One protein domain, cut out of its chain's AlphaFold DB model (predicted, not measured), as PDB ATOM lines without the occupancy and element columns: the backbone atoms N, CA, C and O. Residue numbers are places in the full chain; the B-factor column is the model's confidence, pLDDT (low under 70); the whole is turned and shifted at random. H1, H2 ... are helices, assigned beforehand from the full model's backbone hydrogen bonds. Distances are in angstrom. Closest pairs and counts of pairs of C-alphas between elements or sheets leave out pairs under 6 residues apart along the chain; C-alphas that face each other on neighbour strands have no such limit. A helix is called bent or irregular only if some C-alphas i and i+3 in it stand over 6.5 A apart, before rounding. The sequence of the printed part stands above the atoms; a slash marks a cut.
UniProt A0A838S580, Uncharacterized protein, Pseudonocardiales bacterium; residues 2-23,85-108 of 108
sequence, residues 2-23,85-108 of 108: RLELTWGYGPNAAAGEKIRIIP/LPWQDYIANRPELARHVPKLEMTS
ATOM      1  N   ARG A   2      60.312  -0.738 125.483       56.12
ATOM      2  CA  ARG A   2      60.426  -1.930 124.601       56.12
ATOM      3  C   ARG A   2      59.094  -2.348 123.970       56.12
ATOM      4  O   ARG A   2      59.097  -2.776 122.829       56.12
ATOM      5  N   LEU A   3      57.986  -2.215 124.705       56.72
ATOM      6  CA  LEU A   3      56.657  -2.672 124.274       56.72
ATOM      7  C   LEU A   3      56.071  -1.821 123.136       56.72
ATOM      8  O   LEU A   3      55.598  -2.380 122.154       56.72
ATOM      9  N   GLU A   4      56.157  -0.491 123.221       60.34
ATOM     10  CA  GLU A   4      55.668   0.427 122.174       60.34
ATOM     11  C   GLU A   4      56.419   0.233 120.855       60.34
ATOM     12  O   GLU A   4      55.802   0.066 119.803       60.34
ATOM     13  N   LEU A   5      57.752   0.136 120.941       59.84
ATOM     14  CA  LEU A   5      58.629  -0.086 119.795       59.84
ATOM     15  C   LEU A   5      58.338  -1.390 119.054       59.84
ATOM     16  O   LEU A   5      58.615  -1.462 117.862       59.84
ATOM     17  N   THR A   6      57.850  -2.431 119.731       57.66
ATOM     18  CA  THR A   6      57.717  -3.760 119.120       57.66
ATOM     19  C   THR A   6      56.276  -4.152 118.832       57.66
ATOM     20  O   THR A   6      56.037  -4.833 117.843       57.66
ATOM     21  N   TRP A   7      55.317  -3.730 119.658       58.81
ATOM     22  CA  TRP A   7      53.911  -4.121 119.530       58.81
ATOM     23  C   TRP A   7      53.031  -3.027 118.923       58.81
ATOM     24  O   TRP A   7      52.132  -3.341 118.153       58.81
ATOM     25  N   GLY A   8      53.280  -1.757 119.256       69.75
ATOM     26  CA  GLY A   8      52.485  -0.636 118.744       69.75
ATOM     27  C   GLY A   8      52.928  -0.207 117.349       69.75
ATOM     28  O   GLY A   8      52.117  -0.093 116.434       69.75
ATOM     29  N   TYR A   9      54.235  -0.030 117.159       76.69
ATOM     30  CA  TYR A   9      54.757   0.557 115.922       76.69
ATOM     31  C   TYR A   9      54.732  -0.384 114.716       76.69
ATOM     32  O   TYR A   9      54.592   0.090 113.594       76.69
ATOM     33  N   GLY A  10      54.796  -1.703 114.919       76.62
ATOM     34  CA  GLY A  10      54.714  -2.668 113.818       76.62
ATOM     35  C   GLY A  10      53.387  -2.606 113.054       76.62
ATOM     36  O   GLY A  10      53.402  -2.337 111.851       76.62
ATOM     37  N   PRO A  11      52.239  -2.827 113.721       79.44
ATOM     38  CA  PRO A  11      50.923  -2.734 113.090       79.44
ATOM     39  C   PRO A  11      50.642  -1.352 112.488       79.44
ATOM     40  O   PRO A  11      50.144  -1.265 111.370       79.44
ATOM     41  N   ASN A  12      51.016  -0.278 113.185       79.75
ATOM     42  CA  ASN A  12      50.824   1.087 112.702       79.75
ATOM     43  C   ASN A  12      51.645   1.387 111.441       79.75
ATOM     44  O   ASN A  12      51.121   1.945 110.476       79.75
ATOM     45  N   ALA A  13      52.913   0.968 111.411       81.75
ATOM     46  CA  ALA A  13      53.751   1.104 110.226       81.75
ATOM     47  C   ALA A  13      53.181   0.307 109.041       81.75
ATOM     48  O   ALA A  13      53.148   0.812 107.920       81.75
ATOM     49  N   ALA A  14      52.667  -0.904 109.285       79.25
ATOM     50  CA  ALA A  14      51.997  -1.704 108.258       79.25
ATOM     51  C   ALA A  14      50.690  -1.063 107.753       79.25
ATOM     52  O   ALA A  14      50.352  -1.216 106.581       79.25
ATOM     53  N   ALA A  15      49.993  -0.301 108.600       83.62
ATOM     54  CA  ALA A  15      48.831   0.501 108.219       83.62
ATOM     55  C   ALA A  15      49.193   1.805 107.470       83.62
ATOM     56  O   ALA A  15      48.297   2.536 107.048       83.62
ATOM     57  N   GLY A  16      50.486   2.095 107.274       83.62
ATOM     58  CA  GLY A  16      50.979   3.236 106.499       83.62
ATOM     59  C   GLY A  16      51.546   4.391 107.329       83.62
ATOM     60  O   GLY A  16      51.972   5.395 106.750       83.62
ATOM     61  N   GLU A  17      51.592   4.275 108.661       87.50
ATOM     62  CA  GLU A  17      52.209   5.291 109.515       87.50
ATOM     63  C   GLU A  17      53.730   5.357 109.283       87.50
ATOM     64  O   GLU A  17      54.439   4.350 109.277       87.50
ATOM     65  N   LYS A  18      54.267   6.569 109.110       91.62
ATOM     66  CA  LYS A  18      55.711   6.788 108.930       91.62
ATOM     67  C   LYS A  18      56.381   7.057 110.271       91.62
ATOM     68  O   LYS A  18      56.676   8.199 110.611       91.62
ATOM     69  N   ILE A  19      56.661   5.987 111.000       91.81
ATOM     70  CA  ILE A  19      57.301   6.054 112.316       91.81
ATOM     71  C   ILE A  19      58.820   6.143 112.147       91.81
ATOM     72  O   ILE A  19      59.420   5.396 111.368       91.81
ATOM     73  N   ARG A  20      59.461   7.062 112.876       93.75
ATOM     74  CA  ARG A  20      60.911   7.278 112.822       93.75
ATOM     75  C   ARG A  20      61.498   7.410 114.217       93.75
ATOM     76  O   ARG A  20      60.846   7.917 115.121       93.75
ATOM     77  N   ILE A  21      62.737   6.957 114.384       92.94
ATOM     78  CA  ILE A  21      63.426   6.919 115.675       92.94
ATOM     79  C   ILE A  21      64.774   7.613 115.557       92.94
ATOM     80  O   ILE A  21      65.534   7.340 114.627       92.94
ATOM     81  N   ILE A  22      65.088   8.476 116.521       92.81
ATOM     82  CA  ILE A  22      66.424   9.046 116.695       92.81
ATOM     83  C   ILE A  22      67.211   8.118 117.631       92.81
ATOM     84  O   ILE A  22      66.870   8.012 118.809       92.81
ATOM     85  N   PRO A  23      68.237   7.401 117.142       90.56
ATOM     86  CA  PRO A  23      69.110   6.626 118.009       90.56
ATOM     87  C   PRO A  23      70.021   7.574 118.796       90.56
ATOM     88  O   PRO A  23      70.926   8.171 118.223       90.56
ATOM     89  N   LEU A  85      65.918   7.679 111.815       95.00
ATOM     90  CA  LEU A  85      65.840   6.578 110.862       95.00
ATOM     91  C   LEU A  85      64.407   6.029 110.843       95.00
ATOM     92  O   LEU A  85      63.740   6.077 111.879       95.00
ATOM     93  N   PRO A  86      63.917   5.495 109.711       93.44
ATOM     94  CA  PRO A  86      62.670   4.737 109.697       93.44
ATOM     95  C   PRO A  86      62.665   3.632 110.763       93.44
ATOM     96  O   PRO A  86      63.688   2.985 110.999       93.44
ATOM     97  N   TRP A  87      61.516   3.402 111.404       90.94
ATOM     98  CA  TRP A  87      61.369   2.393 112.459       90.94
ATOM     99  C   TRP A  87      61.838   1.001 112.012       90.94
ATOM    100  O   TRP A  87      62.566   0.331 112.746       90.94
ATOM    101  N   GLN A  88      61.498   0.595 110.787       87.38
ATOM    102  CA  GLN A  88      61.913  -0.688 110.222       87.38
ATOM    103  C   GLN A  88      63.440  -0.836 110.163       87.38
ATOM    104  O   GLN A  88      63.966  -1.888 110.527       87.38
ATOM    105  N   ASP A  89      64.159   0.231 109.809       91.12
ATOM    106  CA  ASP A  89      65.622   0.229 109.737       91.12
ATOM    107  C   ASP A  89      66.223   0.197 111.147       91.12
ATOM    108  O   ASP A  89      67.213  -0.489 111.408       91.12
ATOM    109  N   TYR A  90      65.600   0.909 112.091       90.31
ATOM    110  CA  TYR A  90      66.007   0.909 113.494       90.31
ATOM    111  C   TYR A  90      65.885  -0.483 114.136       90.31
ATOM    112  O   TYR A  90      66.771  -0.882 114.899       90.31
ATOM    113  N   ILE A  91      64.808  -1.217 113.830       88.94
ATOM    114  CA  ILE A  91      64.572  -2.584 114.310       88.94
ATOM    115  C   ILE A  91      65.477  -3.595 113.603       88.94
ATOM    116  O   ILE A  91      66.047  -4.458 114.269       88.94
ATOM    117  N   ALA A  92      65.645  -3.498 112.280       88.12
ATOM    118  CA  ALA A  92      66.479  -4.424 111.511       88.12
ATOM    119  C   ALA A  92      67.936  -4.446 112.006       88.12
ATOM    120  O   ALA A  92      68.565  -5.501 112.050       88.12
ATOM    121  N   ASN A  93      68.440  -3.296 112.462       87.19
ATOM    122  CA  ASN A  93      69.778  -3.165 113.039       87.19
ATOM    123  C   ASN A  93      69.866  -3.562 114.529       87.19
ATOM    124  O   ASN A  93      70.921  -3.401 115.140       87.19
ATOM    125  N   ARG A  94      68.779  -4.071 115.128       86.81
ATOM    126  CA  ARG A  94      68.688  -4.488 116.539       86.81
ATOM    127  C   ARG A  94      67.993  -5.847 116.688       86.81
ATOM    128  O   ARG A  94      66.805  -5.910 117.035       86.81
ATOM    129  N   PRO A  95      68.717  -6.959 116.454       83.38
ATOM    130  CA  PRO A  95      68.163  -8.314 116.524       83.38
ATOM    131  C   PRO A  95      67.452  -8.629 117.853       83.38
ATOM    132  O   PRO A  95      66.463  -9.364 117.893       83.38
ATOM    133  N   GLU A  96      67.922  -8.043 118.954       85.38
ATOM    134  CA  GLU A  96      67.361  -8.188 120.293       85.38
ATOM    135  C   GLU A  96      65.965  -7.575 120.457       85.38
ATOM    136  O   GLU A  96      65.208  -8.040 121.319       85.38
ATOM    137  N   LEU A  97      65.625  -6.565 119.644       83.00
ATOM    138  CA  LEU A  97      64.294  -5.960 119.559       83.00
ATOM    139  C   LEU A  97      63.445  -6.646 118.489       83.00
ATOM    140  O   LEU A  97      62.282  -6.953 118.748       83.00
ATOM    141  N   ALA A  98      64.035  -6.955 117.331       79.94
ATOM    142  CA  ALA A  98      63.345  -7.578 116.202       79.94
ATOM    143  C   ALA A  98      62.631  -8.884 116.585       79.94
ATOM    144  O   ALA A  98      61.502  -9.116 116.162       79.94
ATOM    145  N   ARG A  99      63.228  -9.700 117.465       80.75
ATOM    146  CA  ARG A  99      62.618 -10.953 117.959       80.75
ATOM    147  C   ARG A  99      61.288 -10.769 118.715       80.75
ATOM    148  O   ARG A  99      60.617 -11.758 118.989       80.75
ATOM    149  N   HIS A 100      60.939  -9.539 119.100       79.38
ATOM    150  CA  HIS A 100      59.696  -9.204 119.804       79.38
ATOM    151  C   HIS A 100      58.664  -8.503 118.925       79.38
ATOM    152  O   HIS A 100      57.566  -8.232 119.407       79.38
ATOM    153  N   VAL A 101      58.996  -8.202 117.669       75.19
ATOM    154  CA  VAL A 101      58.033  -7.652 116.718       75.19
ATOM    155  C   VAL A 101      57.120  -8.789 116.251       75.19
ATOM    156  O   VAL A 101      57.629  -9.793 115.740       75.19
ATOM    157  N   PRO A 102      55.791  -8.683 116.428       71.12
ATOM    158  CA  PRO A 102      54.859  -9.670 115.906       71.12
ATOM    159  C   PRO A 102      55.040  -9.816 114.393       71.12
ATOM    160  O   PRO A 102      55.096  -8.820 113.671       71.12
ATOM    161  N   LYS A 103      55.122 -11.055 113.897       64.44
ATOM    162  CA  LYS A 103      55.059 -11.307 112.454       64.44
ATOM    163  C   LYS A 103      53.653 -10.939 111.993       64.44
ATOM    164  O   LYS A 103      52.702 -11.654 112.292       64.44
ATOM    165  N   LEU A 104      53.524  -9.804 111.321       56.88
ATOM    166  CA  LEU A 104      52.286  -9.439 110.650       56.88
ATOM    167  C   LEU A 104      52.171 -10.344 109.424       56.88
ATOM    168  O   LEU A 104      52.948 -10.215 108.479       56.88
ATOM    169  N   GLU A 105      51.256 -11.309 109.479       44.25
ATOM    170  CA  GLU A 105      50.820 -12.074 108.312       44.25
ATOM    171  C   GLU A 105      50.239 -11.065 107.312       44.25
ATOM    172  O   GLU A 105      49.106 -10.606 107.451       44.25
ATOM    173  N   MET A 106      51.052 -10.641 106.342       39.31
ATOM    174  CA  MET A 106      50.590  -9.826 105.225       39.31
ATOM    175  C   MET A 106      49.735 -10.723 104.331       39.31
ATOM    176  O   MET A 106      50.248 -11.399 103.441       39.31
ATOM    177  N   THR A 107      48.431 -10.771 104.593       35.31
ATOM    178  CA  THR A 107      47.459 -11.318 103.645       35.31
ATOM    179  C   THR A 107      47.597 -10.553 102.326       35.31
ATOM    180  O   THR A 107      47.379  -9.340 102.304       35.31
ATOM    181  N   SER A 108      48.048 -11.263 101.283       43.72
ATOM    182  CA  SER A 108      48.082 -10.806  99.882       43.72
ATOM    183  C   SER A 108      46.708 -10.426  99.352       43.72
ATOM    184  O   SER A 108      45.711 -11.004  99.839       43.72
TER     185      SER A 108
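What this domain is: This is residues 2 to 23 and 85 to 108 of the 108 residues of an uncharacterized protein of Pseudonocardiales bacterium (UniProt A0A838S580). One longer helix, H1, and two short helices, H2 and H3, that make a corner next to it form a small helical cluster, with unnamed stretches running out from it. H2 stands steeply tilted to H1, residues 85 to 86, just before H2 in the chain, make a short pairing with residues 20 to 21 from the other side of the cut, and residues 99 to 108 lead away from H3 as a tail. The printed part has 46 residues with three named helices, in the order H1, H2, H3, and no named strand; the class is all helix. The whole is compact, with a radius of gyration of the C-alphas of 10.2 A, and its outline is only just elongated, spanning 32 by 21 by 16 A.

How they stand to each other: H1, residues 2 to 14, is the longest helix. H2, residues 87 to 92, is close to H1 but not clearly touching it: their closest C-alphas, those of Tyr 9 and Trp 87, are 7.7 A apart. The two stand at a steep tilt of 66 degrees and run opposite ways. H3, residues 95 to 98, only just touches H1, with 3 pairs of C-alphas within 8 A; the closest are those of Thr 6 and Leu 97, 6.9 A apart, and H1 touches H3 with residues 2 to 6 alone. H2 and H3 touch only at the corner by their tight link of 2 residues, and only just, with 3 pairs of C-alphas within 8 A; the closest are those of Ile 91 and Ala 98, 5.5 A apart. Residues 20 to 21 pair with residues 85 to 86, antiparallel. In H2 every O i to N i+4 pair is within hydrogen-bond range, in H1 6 of 9 are, and H3 is too short for such a pair, but its 1 pair of O i and N i+3 is within range.

Where its parts are: H1 begins at C-alpha 2, at (60.426, -1.930, 124.601), and ends at C-alpha 14, at (51.997, -1.704, 108.258), 18.4 A away. It is neither bent nor irregular, but only just: C-alphas 5 and 8 are 6.3 A apart. H2 measures 8.6 A from C-alpha 87 to C-alpha 92. H3 measures 4.9 A from C-alpha 95 to C-alpha 98, which is at (63.345, -7.578, 116.202).

The domain as a whole: The C-alphas farthest apart in the domain are those of Pro 23 and Ser 108, at 32.8 A; Ser 108 is the chain's last residue. Residues 24 to 84 are not printed, and C-alphas 23 and 85 are 7.9 A apart across this cut, which lies in the link from H1 to H2. The mean pLDDT of the printed part of this model is 76.6, and residues 2 to 8 and 103 to 108 are under 70.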